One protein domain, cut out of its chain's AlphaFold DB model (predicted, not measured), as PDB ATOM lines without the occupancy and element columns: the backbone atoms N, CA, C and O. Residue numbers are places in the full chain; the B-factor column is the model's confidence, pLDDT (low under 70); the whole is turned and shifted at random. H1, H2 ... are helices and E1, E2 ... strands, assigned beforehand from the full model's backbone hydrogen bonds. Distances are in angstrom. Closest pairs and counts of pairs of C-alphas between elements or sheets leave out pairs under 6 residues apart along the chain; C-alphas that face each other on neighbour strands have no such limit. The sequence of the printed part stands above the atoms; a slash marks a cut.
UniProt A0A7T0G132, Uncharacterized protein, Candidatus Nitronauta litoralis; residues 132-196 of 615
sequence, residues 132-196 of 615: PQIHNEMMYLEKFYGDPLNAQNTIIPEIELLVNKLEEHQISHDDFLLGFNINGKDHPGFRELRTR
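Overview. This is residues 132 to 196 of the 615 residues of an uncharacterized protein of Candidatus Nitronauta litoralis (UniProt A0A7T0G132). Helix H2 forms the middle of a small helical body, with H1 beside its beginning and the short helices H3 and H4 on it too, all three running opposite to it. Between H3 and H4 the chain goes out and back as a two-stranded hairpin, E1 and E2, whose tip, residues 181 to 186, sticks out. The printed part has 65 residues with four named helices and two named strands in the order H1 H2 H3 E1 E2 H4, the two strands antiparallel; the class is mostly helix. It is compact, with a radius of gyration of the C-alphas of 12.2 A and spans of 34 by 27 by 17 A.

Arrangement. H1, residues 132 to 145, touches H2, residues 156 to 167, with residues 138 to 142 alone; the closest C-alphas, of Glu 142 and Ile 156, are 7.0 A apart. This helical hairpin has a shallow tilt of 13 degrees. H2, the hub, touches H3, residues 173 to 178, at Leu 162 and Phe 176, closest C-alphas 6.1 A apart, forming another helical hairpin. E1, residues 179 to 182, and E2, residues 185 to 188, form a hairpin at 164 degrees; N 187 and O 180 are within hydrogen-bond range at 2.8 A. H4, residues 190 to 196, touches H2 at a shallow tilt of 10 degrees, opposite ways, the closest C-alphas, of Ile 159 and Phe 190, being 6.7 A apart. H3 and H4 touch, closest C-alphas Leu 177 and Phe 190 at 4.8 A, with a shallow tilt of 32 degrees, only just short of steep. H1 and H3 are apart. Every O i to N i+4 pair is within hydrogen-bond range in H1, H2 and H3; in H4, 2 of 3 are.

Along the chain. H1 begins at C-alpha 132 (-27.419, 55.136, 35.997) and is 19.9 A long; H2 is 16.1 A. H4 ends at C-alpha 196 (-31.218, 37.867, 25.136).

Size, cuts and confidence. The C-alphas of Asp 147 and Asn 183 are the two farthest apart, 35.0 A. The printed part has no cut and no long link. No printed residue has a pLDDT under 70.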
ATOM      1  N   PRO A 132     -26.129  54.491  36.240       75.88
ATOM      2  CA  PRO A 132     -27.419  55.136  35.997       75.88
ATOM      3  C   PRO A 132     -28.052  54.780  34.644       75.88
ATOM      4  O   PRO A 132     -29.275  54.767  34.529       75.88
ATOM      5  N   GLN A 133     -27.252  54.503  33.607       74.00
ATOM      6  CA  GLN A 133     -27.783  54.095  32.300       74.00
ATOM      7  C   GLN A 133     -28.258  52.653  32.298       74.00
ATOM      8  O   GLN A 133     -29.301  52.368  31.718       74.00
ATOM      9  N   ILE A 134     -27.536  51.765  32.984       77.19
ATOM     10  CA  ILE A 134     -27.962  50.378  33.171       77.19
ATOM     11  C   ILE A 134     -29.290  50.344  33.929       77.19
ATOM     12  O   ILE A 134     -30.218  49.687  33.474       77.19
ATOM     13  N   HIS A 135     -29.426  51.121  35.007       79.50
ATOM     14  CA  HIS A 135     -30.678  51.226  35.764       79.50
ATOM     15  C   HIS A 135     -31.846  51.739  34.911       79.50
ATOM     16  O   HIS A 135     -32.946  51.191  34.966       79.50
ATOM     17  N   ASN A 136     -31.616  52.736  34.050       76.06
ATOM     18  CA  ASN A 136     -32.635  53.186  33.094       76.06
ATOM     19  C   ASN A 136     -33.027  52.081  32.097       76.06
ATOM     20  O   ASN A 136     -34.205  51.935  31.764       76.06
ATOM     21  N   GLU A 137     -32.051  51.310  31.611       79.19
ATOM     22  CA  GLU A 137     -32.288  50.185  30.706       79.19
ATOM     23  C   GLU A 137     -33.082  49.069  31.404       79.19
ATOM     24  O   GLU A 137     -34.050  48.551  30.846       79.19
ATOM     25  N   MET A 138     -32.752  48.767  32.661       81.62
ATOM     26  CA  MET A 138     -33.495  47.826  33.501       81.62
ATOM     27  C   MET A 138     -34.940  48.269  33.701       81.62
ATOM     28  O   MET A 138     -35.842  47.477  33.456       81.62
ATOM     29  N   MET A 139     -35.189  49.544  34.013       81.69
ATOM     30  CA  MET A 139     -36.555  50.074  34.116       81.69
ATOM     31  C   MET A 139     -37.359  49.916  32.816       81.69
ATOM     32  O   MET A 139     -38.583  49.755  32.840       81.69
ATOM     33  N   TYR A 140     -36.704  50.007  31.655       79.94
ATOM     34  CA  TYR A 140     -37.349  49.720  30.375       79.94
ATOM     35  C   TYR A 140     -37.660  48.222  30.234       79.94
ATOM     36  O   TYR A 140     -38.776  47.862  29.852       79.94
ATOM     37  N   LEU A 141     -36.704  47.352  30.569       82.75
ATOM     38  CA  LEU A 141     -36.873  45.900  30.522       82.75
ATOM     39  C   LEU A 141     -37.958  45.412  31.491       82.75
ATOM     40  O   LEU A 141     -38.765  44.571  31.112       82.75
ATOM     41  N   GLU A 142     -38.052  45.972  32.695       84.75
ATOM     42  CA  GLU A 142     -39.112  45.677  33.666       84.75
ATOM     43  C   GLU A 142     -40.498  45.952  33.080       84.75
ATOM     44  O   GLU A 142     -41.403  45.126  33.192       84.75
ATOM     45  N   LYS A 143     -40.664  47.082  32.382       82.69
ATOM     46  CA  LYS A 143     -41.916  47.398  31.678       82.69
ATOM     47  C   LYS A 143     -42.193  46.419  30.542       82.69
ATOM     48  O   LYS A 143     -43.343  46.040  30.346       82.69
ATOM     49  N   PHE A 144     -41.164  46.027  29.793       81.31
ATOM     50  CA  PHE A 144     -41.287  45.071  28.692       81.31
ATOM     51  C   PHE A 144     -41.697  43.671  29.183       81.31
ATOM     52  O   PHE A 144     -42.605  43.066  28.613       81.31
ATOM     53  N   TYR A 145     -41.071  43.181  30.256       84.81
ATOM     54  CA  TYR A 145     -41.366  41.883  30.869       84.81
ATOM     55  C   TYR A 145     -42.607  41.897  31.771       84.81
ATOM     56  O   TYR A 145     -43.115  40.833  32.117       84.81
ATOM     57  N   GLY A 146     -43.128  43.080  32.113       80.81
ATOM     58  CA  GLY A 146     -44.422  43.240  32.777       80.81
ATOM     59  C   GLY A 146     -45.621  42.849  31.903       80.81
ATOM     60  O   GLY A 146     -46.706  42.620  32.437       80.81
ATOM     61  N   ASP A 147     -45.445  42.739  30.581       79.75
ATOM     62  CA  ASP A 147     -46.445  42.151  29.685       79.75
ATOM     63  C   ASP A 147     -46.496  40.618  29.883       79.75
ATOM     64  O   ASP A 147     -45.458  39.955  29.759       79.75
ATOM     65  N   PRO A 148     -47.679  40.020  30.148       80.19
ATOM     66  CA  PRO A 148     -47.832  38.575  30.321       80.19
ATOM     67  C   PRO A 148     -47.237  37.725  29.191       80.19
ATOM     68  O   PRO A 148     -46.814  36.598  29.444       80.19
ATOM     69  N   LEU A 149     -47.183  38.249  27.961       80.75
ATOM     70  CA  LEU A 149     -46.601  37.551  26.811       80.75
ATOM     71  C   LEU A 149     -45.076  37.396  26.911       80.75
ATOM     72  O   LEU A 149     -44.521  36.465  26.331       80.75
ATOM     73  N   ASN A 150     -44.404  38.270  27.664       80.12
ATOM     74  CA  ASN A 150     -42.943  38.319  27.764       80.12
ATOM     75  C   ASN A 150     -42.413  37.779  29.106       80.12
ATOM     76  O   ASN A 150     -41.231  37.451  29.211       80.12
ATOM     77  N   ALA A 151     -43.267  37.658  30.127       79.12
ATOM     78  CA  ALA A 151     -42.874  37.384  31.511       79.12
ATOM     79  C   ALA A 151     -42.063  36.086  31.725       79.12
ATOM     80  O   ALA A 151     -41.216  36.032  32.614       79.12
ATOM     81  N   GLN A 152     -42.289  35.043  30.916       79.06
ATOM     82  CA  GLN A 152     -41.663  33.723  31.113       79.06
ATOM     83  C   GLN A 152     -40.153  33.689  30.826       79.06
ATOM     84  O   GLN A 152     -39.476  32.786  31.308       79.06
ATOM     85  N   ASN A 153     -39.623  34.666  30.084       80.50
ATOM     86  CA  ASN A 153     -38.218  34.706  29.661       80.50
ATOM     87  C   ASN A 153     -37.458  35.903  30.256       80.50
ATOM     88  O   ASN A 153     -36.496  36.384  29.657       80.50
ATOM     89  N   THR A 154     -37.913  36.429  31.396       86.75
ATOM     90  CA  THR A 154     -37.291  37.603  32.020       86.75
ATOM     91  C   THR A 154     -35.836  37.347  32.415       86.75
ATOM     92  O   THR A 154     -35.499  36.304  32.970       86.75
ATOM     93  N   ILE A 155     -34.993  38.344  32.154       89.12
ATOM     94  CA  ILE A 155     -33.567  38.378  32.518       89.12
ATOM     95  C   ILE A 155     -33.283  39.325  33.692       89.12
ATOM     96  O   ILE A 155     -32.137  39.487  34.103       89.12
ATOM     97  N   ILE A 156     -34.321  39.993  34.215       89.12
ATOM     98  CA  ILE A 156     -34.189  41.031  35.251       89.12
ATOM     99  C   ILE A 156     -33.422  40.531  36.485       89.12
ATOM    100  O   ILE A 156     -32.466  41.207  36.858       89.12
ATOM    101  N   PRO A 157     -33.717  39.346  37.060       89.94
ATOM    102  CA  PRO A 157     -33.008  38.886  38.258       89.94
ATOM    103  C   PRO A 157     -31.502  38.684  38.038       89.94
ATOM    104  O   PRO A 157     -30.696  38.844  38.953       89.94
ATOM    105  N   GLU A 158     -31.105  38.312  36.819       90.31
ATOM    106  CA  GLU A 158     -29.705  38.079  36.460       90.31
ATOM    107  C   GLU A 158     -28.965  39.411  36.301       90.31
ATOM    108  O   GLU A 158     -27.836  39.545  36.773       90.31
ATOM    109  N   ILE A 159     -29.618  40.413  35.700       89.06
ATOM    110  CA  ILE A 159     -29.069  41.770  35.596       89.06
ATOM    111  C   ILE A 159     -28.974  42.420  36.982       89.06
ATOM    112  O   ILE A 159     -27.925  42.971  37.303       89.06
ATOM    113  N   GLU A 160     -30.007  42.317  37.824       90.44
ATOM    114  CA  GLU A 160     -29.986  42.826  39.206       90.44
ATOM    115  C   GLU A 160     -28.817  42.240  40.001       90.44
ATOM    116  O   GLU A 160     -28.097  42.968  40.680       90.44
ATOM    117  N   LEU A 161     -28.568  40.931  39.875       90.44
ATOM    118  CA  LEU A 161     -27.422  40.290  40.514       90.44
ATOM    119  C   LEU A 161     -26.090  40.877  40.027       90.44
ATOM    120  O   LEU A 161     -25.208  41.128  40.850       90.44
ATOM    121  N   LEU A 162     -25.921  41.074  38.716       90.75
ATOM    122  CA  LEU A 162     -24.707  41.677  38.157       90.75
ATOM    123  C   LEU A 162     -24.507  43.110  38.657       90.75
ATOM    124  O   LEU A 162     -23.398  43.466  39.048       90.75
ATOM    125  N   VAL A 163     -25.570  43.916  38.653       89.12
ATOM    126  CA  VAL A 163     -25.523  45.316  39.085       89.12
ATOM    127  C   VAL A 163     -25.197  45.408  40.567       89.12
ATOM    128  O   VAL A 163     -24.235  46.084  40.916       89.12
ATOM    129  N   ASN A 164     -25.885  44.642  41.416       90.06
ATOM    130  CA  ASN A 164     -25.598  44.594  42.850       90.06
ATOM    131  C   ASN A 164     -24.142  44.188  43.110       90.06
ATOM    132  O   ASN A 164     -23.457  44.806  43.915       90.06
ATOM    133  N   LYS A 165     -23.616  43.191  42.385       88.81
ATOM    134  CA  LYS A 165     -22.211  42.779  42.525       88.81
ATOM    135  C   LYS A 165     -21.217  43.849  42.077       88.81
ATOM    136  O   LYS A 165     -20.141  43.943  42.670       88.81
ATOM    137  N   LEU A 166     -21.538  44.617  41.037       86.12
ATOM    138  CA  LEU A 166     -20.699  45.717  40.561       86.12
ATOM    139  C   LEU A 166     -20.716  46.893  41.554       86.12
ATOM    140  O   LEU A 166     -19.654  47.423  41.891       86.12
ATOM    141  N   GLU A 167     -21.899  47.248  42.065       83.81
ATOM    142  CA  GLU A 167     -22.105  48.287  43.087       83.81
ATOM    143  C   GLU A 167     -21.429  47.920  44.415       83.81
ATOM    144  O   GLU A 167     -20.749  48.745  45.015       83.81
ATOM    145  N   GLU A 168     -21.503  46.652  44.827       84.06
ATOM    146  CA  GLU A 168     -20.783  46.116  45.992       84.06
ATOM    147  C   GLU A 168     -19.285  45.874  45.717       84.06
ATOM    148  O   GLU A 168     -18.551  45.407  46.592       84.06
ATOM    149  N   HIS A 169     -18.812  46.181  44.504       76.19
ATOM    150  CA  HIS A 169     -17.423  46.030  44.061       76.19
ATOM    151  C   HIS A 169     -16.859  44.609  44.219       76.19
ATOM    152  O   HIS A 169     -15.658  44.421  44.423       76.19
ATOM    153  N   GLN A 170     -17.725  43.601  44.120       82.06
ATOM    154  CA  GLN A 170     -17.347  42.187  44.142       82.06
ATOM    155  C   GLN A 170     -16.819  41.704  42.790       82.06
ATOM    156  O   GLN A 170     -16.165  40.666  42.729       82.06
ATOM    157  N   ILE A 171     -17.131  42.432  41.718       84.44
ATOM    158  CA  ILE A 171     -16.716  42.137  40.347       84.44
ATOM    159  C   ILE A 171     -16.181  43.406  39.679       84.44
ATOM    160  O   ILE A 171     -16.534  44.521  40.076       84.44
ATOM    161  N   SER A 172     -15.323  43.243  38.673       81.81
ATOM    162  CA  SER A 172     -14.853  44.354  37.839       81.81
ATOM    163  C   SER A 172     -15.891  44.753  36.783       81.81
ATOM    164  O   SER A 172     -16.858  44.034  36.522       81.81
ATOM    165  N   HIS A 173     -15.679  45.888  36.115       79.69
ATOM    166  CA  HIS A 173     -16.475  46.263  34.943       79.69
ATOM    167  C   HIS A 173     -16.342  45.242  33.805       79.69
ATOM    168  O   HIS A 173     -17.316  44.994  33.097       79.69
ATOM    169  N   ASP A 174     -15.174  44.620  33.631       83.69
ATOM    170  CA  ASP A 174     -14.986  43.593  32.602       83.69
ATOM    171  C   ASP A 174     -15.800  42.336  32.925       83.69
ATOM    172  O   ASP A 174     -16.516  41.841  32.055       83.69
ATOM    173  N   ASP A 175     -15.785  41.892  34.185       88.00
ATOM    174  CA  ASP A 175     -16.622  40.787  34.670       88.00
ATOM    175  C   ASP A 175     -18.116  41.101  34.511       88.00
ATOM    176  O   ASP A 175     -18.904  40.249  34.104       88.00
ATOM    177  N   PHE A 176     -18.522  42.340  34.794       87.62
ATOM    178  CA  PHE A 176     -19.898  42.785  34.594       87.62
ATOM    179  C   PHE A 176     -20.306  42.721  33.115       87.62
ATOM    180  O   PHE A 176     -21.391  42.240  32.784       87.62
ATOM    181  N   LEU A 177     -19.456  43.198  32.201       84.06
ATOM    182  CA  LEU A 177     -19.780  43.273  30.773       84.06
ATOM    183  C   LEU A 177     -19.708  41.901  30.087       84.06
ATOM    184  O   LEU A 177     -20.563  41.603  29.248       84.06
ATOM    185  N   LEU A 178     -18.693  41.097  30.409       87.25
ATOM    186  CA  LEU A 178     -18.349  39.852  29.710       87.25
ATOM    187  C   LEU A 178     -18.839  38.593  30.434       87.25
ATOM    188  O   LEU A 178     -19.016  37.565  29.783       87.25
ATOM    189  N   GLY A 179     -19.117  38.685  31.732       90.56
ATOM    190  CA  GLY A 179     -19.454  37.554  32.589       90.56
ATOM    191  C   GLY A 179     -18.249  37.084  33.397       90.56
ATOM    192  O   GLY A 179     -17.115  37.488  33.151       90.56
ATOM    193  N   PHE A 180     -18.503  36.219  34.376       90.31
ATOM    194  CA  PHE A 180     -17.480  35.702  35.286       90.31
ATOM    195  C   PHE A 180     -17.815  34.280  35.754       90.31
ATOM    196  O   PHE A 180     -18.963  33.841  35.675       90.31
ATOM    197  N   ASN A 181     -16.825  33.562  36.287       87.12
ATOM    198  CA  ASN A 181     -17.005  32.230  36.868       87.12
ATOM    199  C   ASN A 181     -16.761  32.272  38.381       87.12
ATOM    200  O   ASN A 181     -15.719  32.751  38.828       87.12
ATOM    201  N   ILE A 182     -17.698  31.743  39.169       82.94
ATOM    202  CA  ILE A 182     -17.502  31.511  40.606       82.94
ATOM    203  C   ILE A 182     -17.746  30.033  40.893       82.94
ATOM    204  O   ILE A 182     -18.824  29.508  40.622       82.94
ATOM    205  N   ASN A 183     -16.759  29.366  41.498       79.44
ATOM    206  CA  ASN A 183     -16.853  27.973  41.950       79.44
ATOM    207  C   ASN A 183     -17.304  26.988  40.852       79.44
ATOM    208  O   ASN A 183     -18.048  26.046  41.125       79.44
ATOM    209  N   GLY A 184     -16.879  27.211  39.604       80.69
ATOM    210  CA  GLY A 184     -17.232  26.364  38.463       80.69
ATOM    211  C   GLY A 184     -18.597  26.670  37.844       80.69
ATOM    212  O   GLY A 184     -18.999  25.974  36.914       80.69
ATOM    213  N   LYS A 185     -19.305  27.701  38.319       85.12
ATOM    214  CA  LYS A 185     -20.562  28.178  37.734       85.12
ATOM    215  C   LYS A 185     -20.312  29.454  36.930       85.12
ATOM    216  O   LYS A 185     -19.894  30.464  37.494       85.12
ATOM    217  N   ASP A 186     -20.599  29.397  35.632       88.81
ATOM    218  CA  ASP A 186     -20.541  30.561  34.746       88.81
ATOM    219  C   ASP A 186     -21.763  31.459  34.952       88.81
ATOM    220  O   ASP A 186     -22.909  30.997  34.980       88.81
ATOM    221  N   HIS A 187     -21.503  32.755  35.090       90.19
ATOM    222  CA  HIS A 187     -22.503  33.808  35.128       90.19
ATOM    223  C   HIS A 187     -22.398  34.638  33.841       90.19
ATOM    224  O   HIS A 187     -21.317  35.164  33.556       90.19
ATOM    225  N   PRO A 188     -23.485  34.766  33.057       91.12
ATOM    226  CA  PRO A 188     -23.467  35.524  31.811       91.12
ATOM    227  C   PRO A 188     -23.242  37.012  32.091       91.12
ATOM    228  O   PRO A 188     -23.754  37.550  33.071       91.12
ATOM    229  N   GLY A 189     -22.490  37.676  31.217       90.69
ATOM    230  CA  GLY A 189     -22.260  39.116  31.299       90.69
ATOM    231  C   GLY A 189     -23.437  39.939  30.791       90.69
ATOM    232  O   GLY A 189     -24.297  39.465  30.044       90.69
ATOM    233  N   PHE A 190     -23.425  41.228  31.120       87.25
ATOM    234  CA  PHE A 190     -24.453  42.171  30.697       87.25
ATOM    235  C   PHE A 190     -24.587  42.260  29.166       87.25
ATOM    236  O   PHE A 190     -25.699  42.418  28.674       87.25
ATOM    237  N   ARG A 191     -23.502  42.090  28.382       84.56
ATOM    238  CA  ARG A 191     -23.575  42.036  26.898       84.56
ATOM    239  C   ARG A 191     -24.500  40.933  26.398       84.56
ATOM    240  O   ARG A 191     -25.298  41.152  25.487       84.56
ATOM    241  N   GLU A 192     -24.356  39.747  26.975       87.56
ATOM    242  CA  GLU A 192     -25.137  38.579  26.589       87.56
ATOM    243  C   GLU A 192     -26.584  38.742  27.047       87.56
ATOM    244  O   GLU A 192     -27.504  38.623  26.240       87.56
ATOM    245  N   LEU A 193     -26.786  39.091  28.321       88.69
ATOM    246  CA  LEU A 193     -28.120  39.272  28.889       88.69
ATOM    247  C   LEU A 193     -28.912  40.333  28.124       88.69
ATOM    248  O   LEU A 193     -30.035  40.070  27.711       88.69
ATOM    249  N   ARG A 194     -28.312  41.492  27.836       84.25
ATOM    250  CA  ARG A 194     -28.960  42.605  27.128       84.25
ATOM    251  C   ARG A 194     -29.551  42.214  25.772       84.25
ATOM    252  O   ARG A 194     -30.589  42.735  25.377       84.25
ATOM    253  N   THR A 195     -28.888  41.321  25.045       84.88
ATOM    254  CA  THR A 195     -29.320  40.881  23.706       84.88
ATOM    255  C   THR A 195     -30.215  39.644  23.749       84.88
ATOM    256  O   THR A 195     -30.848  39.283  22.751       84.88
ATOM    257  N   ARG A 196     -30.330  39.006  24.919       84.19
ATOM    258  CA  ARG A 196     -31.218  37.867  25.136       84.19
ATOM    259  C   ARG A 196     -32.663  38.289  24.833       84.19
ATOM    260  O   ARG A 196     -33.096  39.395  25.146       84.19
TER     261      ARG A 196